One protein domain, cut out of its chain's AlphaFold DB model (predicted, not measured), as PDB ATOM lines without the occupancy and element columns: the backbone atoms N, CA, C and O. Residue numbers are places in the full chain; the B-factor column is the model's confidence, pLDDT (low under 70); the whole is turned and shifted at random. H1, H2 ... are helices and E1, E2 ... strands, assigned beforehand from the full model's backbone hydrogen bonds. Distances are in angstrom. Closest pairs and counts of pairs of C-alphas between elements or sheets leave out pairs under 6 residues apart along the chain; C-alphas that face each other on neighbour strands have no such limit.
ATOM      1  N   LEU A  46     120.444  60.510 146.498       88.75
ATOM      2  CA  LEU A  46     119.018  60.517 146.818       88.75
ATOM      3  C   LEU A  46     118.699  61.488 147.960       88.75
ATOM      4  O   LEU A  46     117.698  62.195 147.892       88.75
ATOM      5  N   ALA A  47     119.563  61.574 148.974       90.19
ATOM      6  CA  ALA A  47     119.432  62.554 150.050       90.19
ATOM      7  C   ALA A  47     119.682  63.998 149.574       90.19
ATOM      8  O   ALA A  47     119.116  64.937 150.136       90.19
ATOM      9  N   LEU A  48     120.492  64.187 148.529       92.25
ATOM     10  CA  LEU A  48     120.764  65.499 147.949       92.25
ATOM     11  C   LEU A  48     119.571  66.044 147.156       92.25
ATOM     12  O   LEU A  48     119.403  67.257 147.084       92.25
ATOM     13  N   LEU A  49     118.736  65.178 146.572       90.62
ATOM     14  CA  LEU A  49     117.603  65.588 145.734       90.62
ATOM     15  C   LEU A  49     116.609  66.520 146.460       90.62
ATOM     16  O   LEU A  49     116.331  67.594 145.923       90.62
ATOM     17  N   PRO A  50     116.100  66.199 147.670       90.56
ATOM     18  CA  PRO A  50     115.245  67.115 148.426       90.56
ATOM     19  C   PRO A  50     115.922  68.447 148.742       90.56
ATOM     20  O   PRO A  50     115.275  69.492 148.697       90.56
ATOM     21  N   LEU A  51     117.223  68.424 149.047       91.50
ATOM     22  CA  LEU A  51     117.984  69.634 149.343       91.50
ATOM     23  C   LEU A  51     118.127  70.511 148.094       91.50
ATOM     24  O   LEU A  51     117.864  71.708 148.152       91.50
ATOM     25  N   ALA A  52     118.485  69.909 146.961       92.06
ATOM     26  CA  ALA A  52     118.589  70.597 145.681       92.06
ATOM     27  C   ALA A  52     117.238  71.200 145.271       92.06
ATOM     28  O   ALA A  52     117.179  72.348 144.837       92.06
ATOM     29  N   TRP A  53     116.147  70.461 145.481       91.94
ATOM     30  CA  TRP A  53     114.792  70.949 145.244       91.94
ATOM     31  C   TRP A  53     114.431  72.137 146.148       91.94
ATOM     32  O   TRP A  53     113.934  73.144 145.647       91.94
ATOM     33  N   LEU A  54     114.735  72.070 147.450       92.44
ATOM     34  CA  LEU A  54     114.516  73.188 148.377       92.44
ATOM     35  C   LEU A  54     115.292  74.437 147.967       92.44
ATOM     36  O   LEU A  54     114.752  75.538 148.042       92.44
ATOM     37  N   VAL A  55     116.540  74.278 147.524       92.50
ATOM     38  CA  VAL A  55     117.351  75.396 147.030       92.50
ATOM     39  C   VAL A  55     116.746  75.970 145.750       92.50
ATOM     40  O   VAL A  55     116.563  77.181 145.667       92.50
ATOM     41  N   ALA A  56     116.374  75.128 144.784       92.50
ATOM     42  CA  ALA A  56     115.805  75.573 143.514       92.50
ATOM     43  C   ALA A  56     114.481  76.335 143.701       92.50
ATOM     44  O   ALA A  56     114.329  77.450 143.198       92.50
ATOM     45  N   VAL A  57     113.546  75.771 144.474       92.75
ATOM     46  CA  VAL A  57     112.284  76.441 144.829       92.75
ATOM     47  C   VAL A  57     112.563  77.692 145.654       92.75
ATOM     48  O   VAL A  57     111.971  78.738 145.411       92.75
ATOM     49  N   GLY A  58     113.505  77.625 146.594       93.12
ATOM     50  CA  GLY A  58     113.889  78.765 147.416       93.12
ATOM     51  C   GLY A  58     114.382  79.946 146.592       93.12
ATOM     52  O   GLY A  58     113.943  81.066 146.834       93.12
ATOM     53  N   LEU A  59     115.234  79.705 145.598       94.06
ATOM     54  CA  LEU A  59     115.720  80.736 144.679       94.06
ATOM     55  C   LEU A  59     114.595  81.299 143.800       94.06
ATOM     56  O   LEU A  59     114.508  82.518 143.656       94.06
ATOM     57  N   HIS A  60     113.712  80.437 143.282       94.56
ATOM     58  CA  HIS A  60     112.537  80.842 142.497       94.56
ATOM     59  C   HIS A  60     111.600  81.766 143.285       94.56
ATOM     60  O   HIS A  60     111.208  82.842 142.841       94.56
ATOM     61  N   GLU A  61     111.242  81.365 144.498       95.00
ATOM     62  CA  GLU A  61     110.350  82.152 145.340       95.00
ATOM     63  C   GLU A  61     111.053  83.416 145.857       95.00
ATOM     64  O   GLU A  61     110.467  84.500 145.920       95.00
ATOM     65  N   LEU A  62     112.344  83.331 146.192       94.19
ATOM     66  CA  LEU A  62     113.109  84.485 146.663       94.19
ATOM     67  C   LEU A  62     113.184  85.574 145.596       94.19
ATOM     68  O   LEU A  62     113.054  86.755 145.923       94.19
ATOM     69  N   SER A  63     113.350  85.217 144.328       94.12
ATOM     70  CA  SER A  63     113.394  86.204 143.253       94.12
ATOM     71  C   SER A  63     112.033  86.858 142.996       94.12
ATOM     72  O   SER A  63     112.000  88.067 142.746       94.12
ATOM     73  N   HIS A  64     110.916  86.140 143.161       95.25
ATOM     74  CA  HIS A  64     109.586  86.757 143.238       95.25
ATOM     75  C   HIS A  64     109.506  87.773 144.382       95.25
ATOM     76  O   HIS A  64     109.115  88.925 144.170       95.25
ATOM     77  N   ALA A  65     109.916  87.385 145.591       94.38
ATOM     78  CA  ALA A  65     109.878  88.263 146.757       94.38
ATOM     79  C   ALA A  65     110.747  89.517 146.558       94.38
ATOM     80  O   ALA A  65     110.277  90.635 146.779       94.38
ATOM     81  N   LEU A  66     111.981  89.356 146.075       94.75
ATOM     82  CA  LEU A  66     112.901  90.461 145.797       94.75
ATOM     83  C   LEU A  66     112.365  91.393 144.709       94.75
ATOM     84  O   LEU A  66     112.444  92.613 144.856       94.75
ATOM     85  N   ALA A  67     111.805  90.845 143.627       94.38
ATOM     86  CA  ALA A  67     111.182  91.647 142.582       94.38
ATOM     87  C   ALA A  67     109.978  92.428 143.128       94.38
ATOM     88  O   ALA A  67     109.889  93.633 142.907       94.38
ATOM     89  N   GLY A  68     109.105  91.783 143.906       93.69
ATOM     90  CA  GLY A  68     107.951  92.429 144.535       93.69
ATOM     91  C   GLY A  68     108.352  93.564 145.477       93.69
ATOM     92  O   GLY A  68     107.848  94.677 145.340       93.69
ATOM     93  N   VAL A  69     109.308  93.321 146.379       93.38
ATOM     94  CA  VAL A  69     109.809  94.339 147.319       93.38
ATOM     95  C   VAL A  69     110.444  95.517 146.574       93.38
ATOM     96  O   VAL A  69     110.192  96.665 146.930       93.38
ATOM     97  N   ARG A  70     111.195  95.269 145.491       94.00
ATOM     98  CA  ARG A  70     111.747  96.339 144.634       94.00
ATOM     99  C   ARG A  70     110.671  97.169 143.934       94.00
ATOM    100  O   ARG A  70     110.893  98.346 143.682       94.00
ATOM    101  N   GLN A  71     109.515  96.578 143.636       93.12
ATOM    102  CA  GLN A  71     108.347  97.295 143.114       93.12
ATOM    103  C   GLN A  71     107.489  97.924 144.228       93.12
ATOM    104  O   GLN A  71     106.393  98.414 143.956       93.12
ATOM    105  N   GLY A  72     107.949  97.907 145.482       92.62
ATOM    106  CA  GLY A  72     107.248  98.485 146.628       92.62
ATOM    107  C   GLY A  72     106.109  97.621 147.177       92.62
ATOM    108  O   GLY A  72     105.284  98.124 147.933       92.62
ATOM    109  N   PHE A  73     106.017  96.343 146.799       94.31
ATOM    110  CA  PHE A  73     105.021  95.439 147.372       94.31
ATOM    111  C   PHE A  73     105.418  95.006 148.782       94.31
ATOM    112  O   PHE A  73     106.594  94.841 149.114       94.31
ATOM    113  N   VAL A  74     104.411  94.757 149.612       93.25
ATOM    114  CA  VAL A  74     104.598  94.284 150.977       93.25
ATOM    115  C   VAL A  74     104.573  92.762 150.987       93.25
ATOM    116  O   VAL A  74     103.527  92.150 150.771       93.25
ATOM    117  N   LEU A  75     105.719  92.150 151.287       95.00
ATOM    118  CA  LEU A  75     105.813  90.706 151.485       95.00
ATOM    119  C   LEU A  75     104.969  90.288 152.696       95.00
ATOM    120  O   LEU A  75     105.211  90.735 153.821       95.00
ATOM    121  N   GLN A  76     103.984  89.431 152.455       94.38
ATOM    122  CA  GLN A  76     103.143  88.841 153.486       94.38
ATOM    123  C   GLN A  76     103.622  87.434 153.812       94.38
ATOM    124  O   GLN A  76     103.881  87.138 154.979       94.38
ATOM    125  N   TRP A  77     103.684  86.548 152.819       93.94
ATOM    126  CA  TRP A  77     104.022  85.137 153.019       93.94
ATOM    127  C   TRP A  77     105.180  84.751 152.102       93.94
ATOM    128  O   TRP A  77     105.228  85.179 150.951       93.94
ATOM    129  N   PHE A  78     106.086  83.937 152.627       95.31
ATOM    130  CA  PHE A  78     107.222  83.372 151.915       95.31
ATOM    131  C   PHE A  78     107.369  81.910 152.340       95.31
ATOM    132  O   PHE A  78     107.640  81.639 153.511       95.31
ATOM    133  N   VAL A  79     107.123  80.973 151.428       95.31
ATOM    134  CA  VAL A  79     107.092  79.532 151.709       95.31
ATOM    135  C   VAL A  79     108.016  78.800 150.750       95.31
ATOM    136  O   VAL A  79     107.942  79.011 149.543       95.31
ATOM    137  N   VAL A  80     108.855  77.920 151.294       94.81
ATOM    138  CA  VAL A  80     109.784  77.056 150.558       94.81
ATOM    139  C   VAL A  80     109.760  75.676 151.215       94.81
ATOM    140  O   VAL A  80     110.362  75.467 152.273       94.81
ATOM    141  N   GLY A  81     109.030  74.724 150.631       91.56
ATOM    142  CA  GLY A  81     108.879  73.395 151.223       91.56
ATOM    143  C   GLY A  81     108.250  73.451 152.623       91.56
ATOM    144  O   GLY A  81     107.153  74.001 152.785       91.56
ATOM    145  N   PRO A  82     108.917  72.888 153.650       92.25
ATOM    146  CA  PRO A  82     108.445  72.930 155.031       92.25
ATOM    147  C   PRO A  82     108.731  74.276 155.719       92.25
ATOM    148  O   PRO A  82     108.230  74.515 156.818       92.25
ATOM    149  N   LEU A  83     109.536  75.153 155.113       93.88
ATOM    150  CA  LEU A  83     109.932  76.430 155.697       93.88
ATOM    151  C   LEU A  83     108.923  77.509 155.305       93.88
ATOM    152  O   LEU A  83     108.665  77.722 154.123       93.88
ATOM    153  N   MET A  84     108.360  78.209 156.287       94.56
ATOM    154  CA  MET A  84     107.411  79.293 156.048       94.56
ATOM    155  C   MET A  84     107.748  80.509 156.900       94.56
ATOM    156  O   MET A  84     107.963  80.426 158.105       94.56
ATOM    157  N   TRP A  85     107.700  81.679 156.283       95.31
ATOM    158  CA  TRP A  85     107.712  82.959 156.964       95.31
ATOM    159  C   TRP A  85     106.420  83.689 156.647       95.31
ATOM    160  O   TRP A  85     106.037  83.857 155.491       95.31
ATOM    161  N   LYS A  86     105.734  84.123 157.700       94.06
ATOM    162  CA  LYS A  86     104.485  84.871 157.593       94.06
ATOM    163  C   LYS A  86     104.618  86.175 158.350       94.06
ATOM    164  O   LYS A  86     105.076  86.191 159.491       94.06
ATOM    165  N   LYS A  87     104.187  87.264 157.730       92.38
ATOM    166  CA  LYS A  87     104.083  88.561 158.379       92.38
ATOM    167  C   LYS A  87     102.906  88.534 159.358       92.38
ATOM    168  O   LYS A  87     101.764  88.312 158.966       92.38
ATOM    169  N   LEU A  88     103.209  88.707 160.641       89.56
ATOM    170  CA  LEU A  88     102.252  88.882 161.735       89.56
ATOM    171  C   LEU A  88     102.668  90.108 162.539       89.56
ATOM    172  O   LEU A  88     103.845  90.249 162.876       89.56
ATOM    173  N   ASP A  89     101.716  90.995 162.822       87.62
ATOM    174  CA  ASP A  89     101.943  92.235 163.580       87.62
ATOM    175  C   ASP A  89     103.096  93.075 163.003       87.62
ATOM    176  O   ASP A  89     103.965  93.582 163.710       87.62
ATOM    177  N   GLY A  90     103.170  93.145 161.671       85.62
ATOM    178  CA  GLY A  90     104.209  93.888 160.957       85.62
ATOM    179  C   GLY A  90     105.572  93.191 160.854       85.62
ATOM    180  O   GLY A  90     106.426  93.684 160.118       85.62
ATOM    181  N   ARG A  91     105.784  92.036 161.501       89.44
ATOM    182  CA  ARG A  91     107.072  91.316 161.515       89.44
ATOM    183  C   ARG A  91     106.976  89.959 160.820       89.44
ATOM    184  O   ARG A  91     106.001  89.236 160.997       89.44
ATOM    185  N   LEU A  92     108.005  89.585 160.060       91.44
ATOM    186  CA  LEU A  92     108.135  88.231 159.512       91.44
ATOM    187  C   LEU A  92     108.455  87.259 160.647       91.44
ATOM    188  O   LEU A  92     109.478  87.387 161.315       91.44
ATOM    189  N   ARG A  93     107.569  86.291 160.871       93.38
ATOM    190  CA  ARG A  93     107.760  85.220 161.848       93.38
ATOM    191  C   ARG A  93     107.894  83.891 161.126       93.38
ATOM    192  O   ARG A  93     107.070  83.567 160.269       93.38
ATOM    193  N   PHE A  94     108.916  83.137 161.505       94.50
ATOM    194  CA  PHE A  94     109.103  81.770 161.045       94.50
ATOM    195  C   PHE A  94     108.014  80.854 161.616       94.50
ATOM    196  O   PHE A  94     107.626  80.977 162.782       94.50
ATOM    197  N   ARG A  95     107.519  79.946 160.779       93.06
ATOM    198  CA  ARG A  95     106.586  78.871 161.102       93.06
ATOM    199  C   ARG A  95     106.918  77.659 160.235       93.06
ATOM    200  O   ARG A  95     107.474  77.787 159.150       93.06
ATOM    201  N   TRP A  96     106.513  76.487 160.697       92.56
ATOM    202  CA  TRP A  96     106.549  75.286 159.876       92.56
ATOM    203  C   TRP A  96     105.337  75.253 158.953       92.56
ATOM    204  O   TRP A  96     104.204  75.447 159.401       92.56
ATOM    205  N   ASN A  97     105.579  75.014 157.667       91.25
ATOM    206  CA  ASN A  97     104.520  74.744 156.716       91.25
ATOM    207  C   ASN A  97     104.077  73.284 156.850       91.25
ATOM    208  O   ASN A  97     104.823  72.366 156.519       91.25
ATOM    209  N   THR A  98     102.848  73.076 157.310       89.38
ATOM    210  CA  THR A  98     102.219  71.750 157.395       89.38
ATOM    211  C   THR A  98     101.331  71.441 156.190       89.38
ATOM    212  O   THR A  98     100.797  70.339 156.089       89.38
ATOM    213  N   ASN A  99     101.159  72.397 155.269       88.81
ATOM    214  CA  ASN A  99     100.300  72.250 154.104       88.81
ATOM    215  C   ASN A  99     101.120  71.888 152.857       88.81
ATOM    216  O   ASN A  99     101.927  72.678 152.361       88.81
ATOM    217  N   LEU A 100     100.865  70.694 152.319       84.06
ATOM    218  CA  LEU A 100     101.524  70.190 151.113       84.06
ATOM    219  C   LEU A 100     101.218  71.037 149.870       84.06
ATOM    220  O   LEU A 100     102.093  71.188 149.022       84.06
ATOM    221  N   ASN A 101     100.037  71.657 149.779       84.69
ATOM    222  CA  ASN A 101      99.679  72.484 148.622       84.69
ATOM    223  C   ASN A 101     100.538  73.746 148.513       84.69
ATOM    224  O   ASN A 101     100.753  74.245 147.414       84.69
ATOM    225  N   THR A 102     101.032  74.270 149.636       85.69
ATOM    226  CA  THR A 102     101.919  75.442 149.656       85.69
ATOM    227  C   THR A 102     103.391  75.056 149.763       85.69
ATOM    228  O   THR A 102     104.258  75.921 149.686       85.69
ATOM    229  N   ALA A 103     103.694  73.763 149.925       82.88
ATOM    230  CA  ALA A 103     105.064  73.277 150.042       82.88
ATOM    231  C   ALA A 103     105.840  73.398 148.723       82.88
ATOM    232  O   ALA A 103     107.057  73.523 148.754       82.88
ATOM    233  N   GLY A 104     105.157  73.433 147.575       84.62
ATOM    234  CA  GLY A 104     105.784  73.626 146.262       84.62
ATOM    235  C   GLY A 104     106.508  74.963 146.061       84.62
ATOM    236  O   GLY A 104     107.191  75.111 145.056       84.62
ATOM    237  N   GLY A 105     106.375  75.900 147.002       89.88
ATOM    238  CA  GLY A 105     106.792  77.289 146.849       89.88
ATOM    239  C   GLY A 105     105.569  78.199 146.836       89.88
ATOM    240  O   GLY A 105     104.565  77.900 146.187       89.88
ATOM    241  N   MET A 106     105.602  79.269 147.629       93.31
ATOM    242  CA  MET A 106     104.571  80.304 147.572       93.31
ATOM    243  C   MET A 106     105.102  81.632 148.088       93.31
ATOM    244  O   MET A 106     105.520  81.744 149.246       93.31
ATOM    245  N   VAL A 107     104.938  82.672 147.275       94.50
ATOM    246  CA  VAL A 107     105.145  84.059 147.685       94.50
ATOM    247  C   VAL A 107     103.883  84.881 147.522       94.50
ATOM    248  O   VAL A 107     103.293  84.964 146.448       94.50
ATOM    249  N   LEU A 108     103.499  85.542 148.612       93.56
ATOM    250  CA  LEU A 108     102.404  86.500 148.633       93.56
ATOM    251  C   LEU A 108     102.961  87.893 148.905       93.56
ATOM    252  O   LEU A 108     103.368  88.202 150.027       93.56
ATOM    253  N   CYS A 109     102.920  88.740 147.882       93.12
ATOM    254  CA  CYS A 109     103.251  90.155 147.957       93.12
ATOM    255  C   CYS A 109     101.993  90.974 147.668       93.12
ATOM    256  O   CYS A 109     101.333  90.751 146.655       93.12
ATOM    257  N   VAL A 110     101.659  91.913 148.554       92.25
ATOM    258  CA  VAL A 110     100.473  92.767 148.407       92.25
ATOM    259  C   VAL A 110     100.909  94.166 147.961       92.25
ATOM    260  O   VAL A 110     101.742  94.774 148.642       92.25
ATOM    261  N   PRO A 111     100.393  94.681 146.833       92.12
ATOM    262  CA  PRO A 111     100.659  96.047 146.394       92.12
ATOM    263  C   PRO A 111      99.984  97.060 147.342       92.12
ATOM    264  O   PRO A 111      98.858  96.814 147.774       92.12
ATOM    265  N   PRO A 112     100.642  98.180 147.689       90.12
ATOM    266  CA  PRO A 112     100.051  99.208 148.551       90.12
ATOM    267  C   PRO A 112      99.027 100.099 147.828       90.12
ATOM    268  O   PRO A 112      98.172 100.689 148.482       90.12
ATOM    269  N   ASP A 113      99.117 100.193 146.503       91.12
ATOM    270  CA  ASP A 113      98.298 101.040 145.636       91.12
ATOM    271  C   ASP A 113      98.155 100.391 144.245       91.12
ATOM    272  O   ASP A 113      98.773  99.359 143.955       91.12
ATOM    273  N   ASP A 114      97.331 100.986 143.387       90.31
ATOM    274  CA  ASP A 114      97.069 100.542 142.016       90.31
ATOM    275  C   ASP A 114      97.889 101.295 140.950       90.31
ATOM    276  O   ASP A 114      97.734 101.050 139.747       90.31
ATOM    277  N   HIS A 115      98.827 102.152 141.360       91.06
ATOM    278  CA  HIS A 115      99.651 102.911 140.430       91.06
ATOM    279  C   HIS A 115     100.624 101.990 139.682       91.06
ATOM    280  O   HIS A 115     101.395 101.233 140.286       91.06
ATOM    281  N   ASP A 116     100.579 102.040 138.344       89.62
ATOM    282  CA  ASP A 116     101.373 101.195 137.440       89.62
ATOM    283  C   ASP A 116     101.318  99.696 137.780       89.62
ATOM    284  O   ASP A 116     102.253  98.925 137.514       89.62
ATOM    285  N   LEU A 117     100.191  99.262 138.356       91.31
ATOM    286  CA  LEU A 117     100.047  97.950 138.973       91.31
ATOM    287  C   LEU A 117     100.416  96.822 138.013       91.31
ATOM    288  O   LEU A 117     101.174  95.922 138.367       91.31
ATOM    289  N   ARG A 118      99.963  96.915 136.757       92.50
ATOM    290  CA  ARG A 118     100.262  95.925 135.717       92.50
ATOM    291  C   ARG A 118     101.765  95.764 135.492       92.50
ATOM    292  O   ARG A 118     102.254  94.639 135.439       92.50
ATOM    293  N   ARG A 119     102.507  96.866 135.359       93.19
ATOM    294  CA  ARG A 119     103.957  96.829 135.110       93.19
ATOM    295  C   ARG A 119     104.707  96.251 136.310       93.19
ATOM    296  O   ARG A 119     105.577  95.401 136.131       93.19
ATOM    297  N   ARG A 120     104.330  96.667 137.519       93.00
ATOM    298  CA  ARG A 120     104.911  96.183 138.782       93.00
ATOM    299  C   ARG A 120     104.635  94.694 138.998       93.00
ATOM    300  O   ARG A 120     105.553  93.947 139.329       93.00
ATOM    301  N   PHE A 121     103.414  94.237 138.714       92.81
ATOM    302  CA  PHE A 121     103.070  92.814 138.747       92.81
ATOM    303  C   PHE A 121     103.812  92.004 137.692       92.81
ATOM    304  O   PHE A 121     104.235  90.894 137.997       92.81
ATOM    305  N   MET A 122     104.015  92.532 136.479       94.25
ATOM    306  CA  MET A 122     104.837  91.843 135.479       94.25
ATOM    307  C   MET A 122     106.276  91.665 135.969       94.25
ATOM    308  O   MET A 122     106.825  90.578 135.827       94.25
ATOM    309  N   ALA A 123     106.873  92.688 136.588       92.88
ATOM    310  CA  ALA A 123     108.209  92.571 137.173       92.88
ATOM    311  C   ALA A 123     108.248  91.558 138.334       92.88
ATOM    312  O   ALA A 123     109.158  90.736 138.392       92.88
ATOM    313  N   PHE A 124     107.241  91.570 139.216       93.50
ATOM    314  CA  PHE A 124     107.078  90.565 140.272       93.50
ATOM    315  C   PHE A 124     106.977  89.144 139.700       93.50
ATOM    316  O   PHE A 124     107.722  88.266 140.127       93.50
ATOM    317  N   ALA A 125     106.109  88.921 138.711       92.50
ATOM    318  CA  ALA A 125     105.890  87.618 138.086       92.50
ATOM    319  C   ALA A 125     107.108  87.134 137.280       92.50
ATOM    320  O   ALA A 125     107.405  85.945 137.271       92.50
ATOM    321  N   ALA A 126     107.846  88.042 136.640       93.38
ATOM    322  CA  ALA A 126     109.082  87.705 135.938       93.38
ATOM    323  C   ALA A 126     110.231  87.347 136.897       93.38
ATOM    324  O   ALA A 126     111.151  86.636 136.496       93.38
ATOM    325  N   GLY A 127     110.173  87.810 138.153       90.69
ATOM    326  CA  GLY A 127     111.187  87.551 139.173       90.69
ATOM    327  C   GLY A 127     111.509  86.064 139.320       90.69
ATOM    328  O   GLY A 127     112.676  85.698 139.201       90.69
ATOM    329  N   GLY A 128     110.490  85.217 139.493       89.69
ATOM    330  CA  GLY A 128     110.638  83.766 139.659       89.69
ATOM    331  C   GLY A 128     111.468  83.110 138.562       89.69
ATOM    332  O   GLY A 128     112.591  82.677 138.832       89.69
ATOM    333  N   PRO A 129     110.982  83.100 137.307       90.38
ATOM    334  CA  PRO A 129     111.701  82.508 136.184       90.38
ATOM    335  C   PRO A 129     113.119  83.054 136.003       90.38
ATOM    336  O   PRO A 129     114.038  82.277 135.762       90.38
ATOM    337  N   LEU A 130     113.324  84.369 136.151       89.44
ATOM    338  CA  LEU A 130     114.653  84.971 136.002       89.44
ATOM    339  C   LEU A 130     115.617  84.537 137.112       89.44
ATOM    340  O   LEU A 130     116.796  84.336 136.843       89.44
ATOM    341  N   GLY A 131     115.122  84.369 138.339       81.88
ATOM    342  CA  GLY A 131     115.928  83.901 139.466       81.88
ATOM    343  C   GLY A 131     116.234  82.407 139.443       81.88
ATOM    344  O   GLY A 131     117.230  81.998 140.022       81.88
ATOM    345  N   SER A 132     115.420  81.593 138.768       83.19
ATOM    346  CA  SER A 132     115.678  80.151 138.622       83.19
ATOM    347  C   SER A 132     116.718  79.799 137.564       83.19
ATOM    348  O   SER A 132     117.205  78.674 137.558       83.19
ATOM    349  N   VAL A 133     116.994  80.712 136.631       79.06
ATOM    350  CA  VAL A 133     117.956  80.496 135.537       79.06
ATOM    351  C   VAL A 133     119.370  80.961 135.919       79.06
ATOM    352  O   VAL A 133     120.327  80.601 135.237       79.06
ATOM    353  N   MET A 134     119.500  81.755 136.990       56.34
ATOM    354  CA  MET A 134     120.774  82.256 137.522       56.34
ATOM    355  C   MET A 134     121.480  81.265 138.446       56.34
ATOM    356  O   MET A 134     120.789  80.454 139.100       56.34
TER     357      MET A 134
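What this domain is: This is residues 46 to 134 of the 134 residues of an uncharacterized protein of Hymenobacter glacialis (UniProt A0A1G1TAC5). A long helix, H1, runs along one face of a four-stranded sheet, over its E1 and E4 half, and H3 folds back side by side with H1. E2 and E3 extend the sheet beyond H1, while short H2 lies between E3 and E4 in the chain. The 89 printed residues have three named helices and four named strands, H1 E1 E2 E3 H2 E4 H3; the antiparallel sheet runs E3 E2 E1 E4, and the class is mixed. The whole is compact, radius of gyration of the C-alphas 13.6 A, spanning 47 by 33 by 18 A.

How they stand to each other: H1, residues 46 to 70, is on the sheet at a height of 8.0 A, in two layers, a helix on one face of a sheet. Its closest C-alphas to E1, residues 74 to 80, are Gly 58 and Val 80, 5.4 A apart. E1, E2, residues 83 to 88, and E3, residues 91 to 96, form a meander, each strand the antiparallel neighbour of the one before; N 78 and O 85 are 2.9 A apart, N 86 and O 93 2.9 A. H2, residues 100 to 103, only grazes the sheet. E4, residues 106 to 110, is antiparallel to E1, with N 76 and O 108 2.8 A apart. H3, residues 117 to 132, touches H1 at a shallow tilt of 26 degrees, opposite ways; the closest C-alphas, His 64 and Gly 127, are 4.4 A apart. O i to N i+4 pairs are within hydrogen-bond range in 19 of 21 for H1 and 10 of 12 for H3; H2 is too short for one.

Where its parts are: H1 begins at C-alpha 46 (119.018, 60.517, 146.818) and is 36.6 A long. E1 measures 18.0 A, H3 23.7 A, ending at C-alpha 132 (115.678, 80.151, 138.622).

The domain as a whole: The C-alphas farthest apart, Leu 46 and His 115, are 47.0 A apart. The printed part has no cut and no long link; residue 134 is under pLDDT 70.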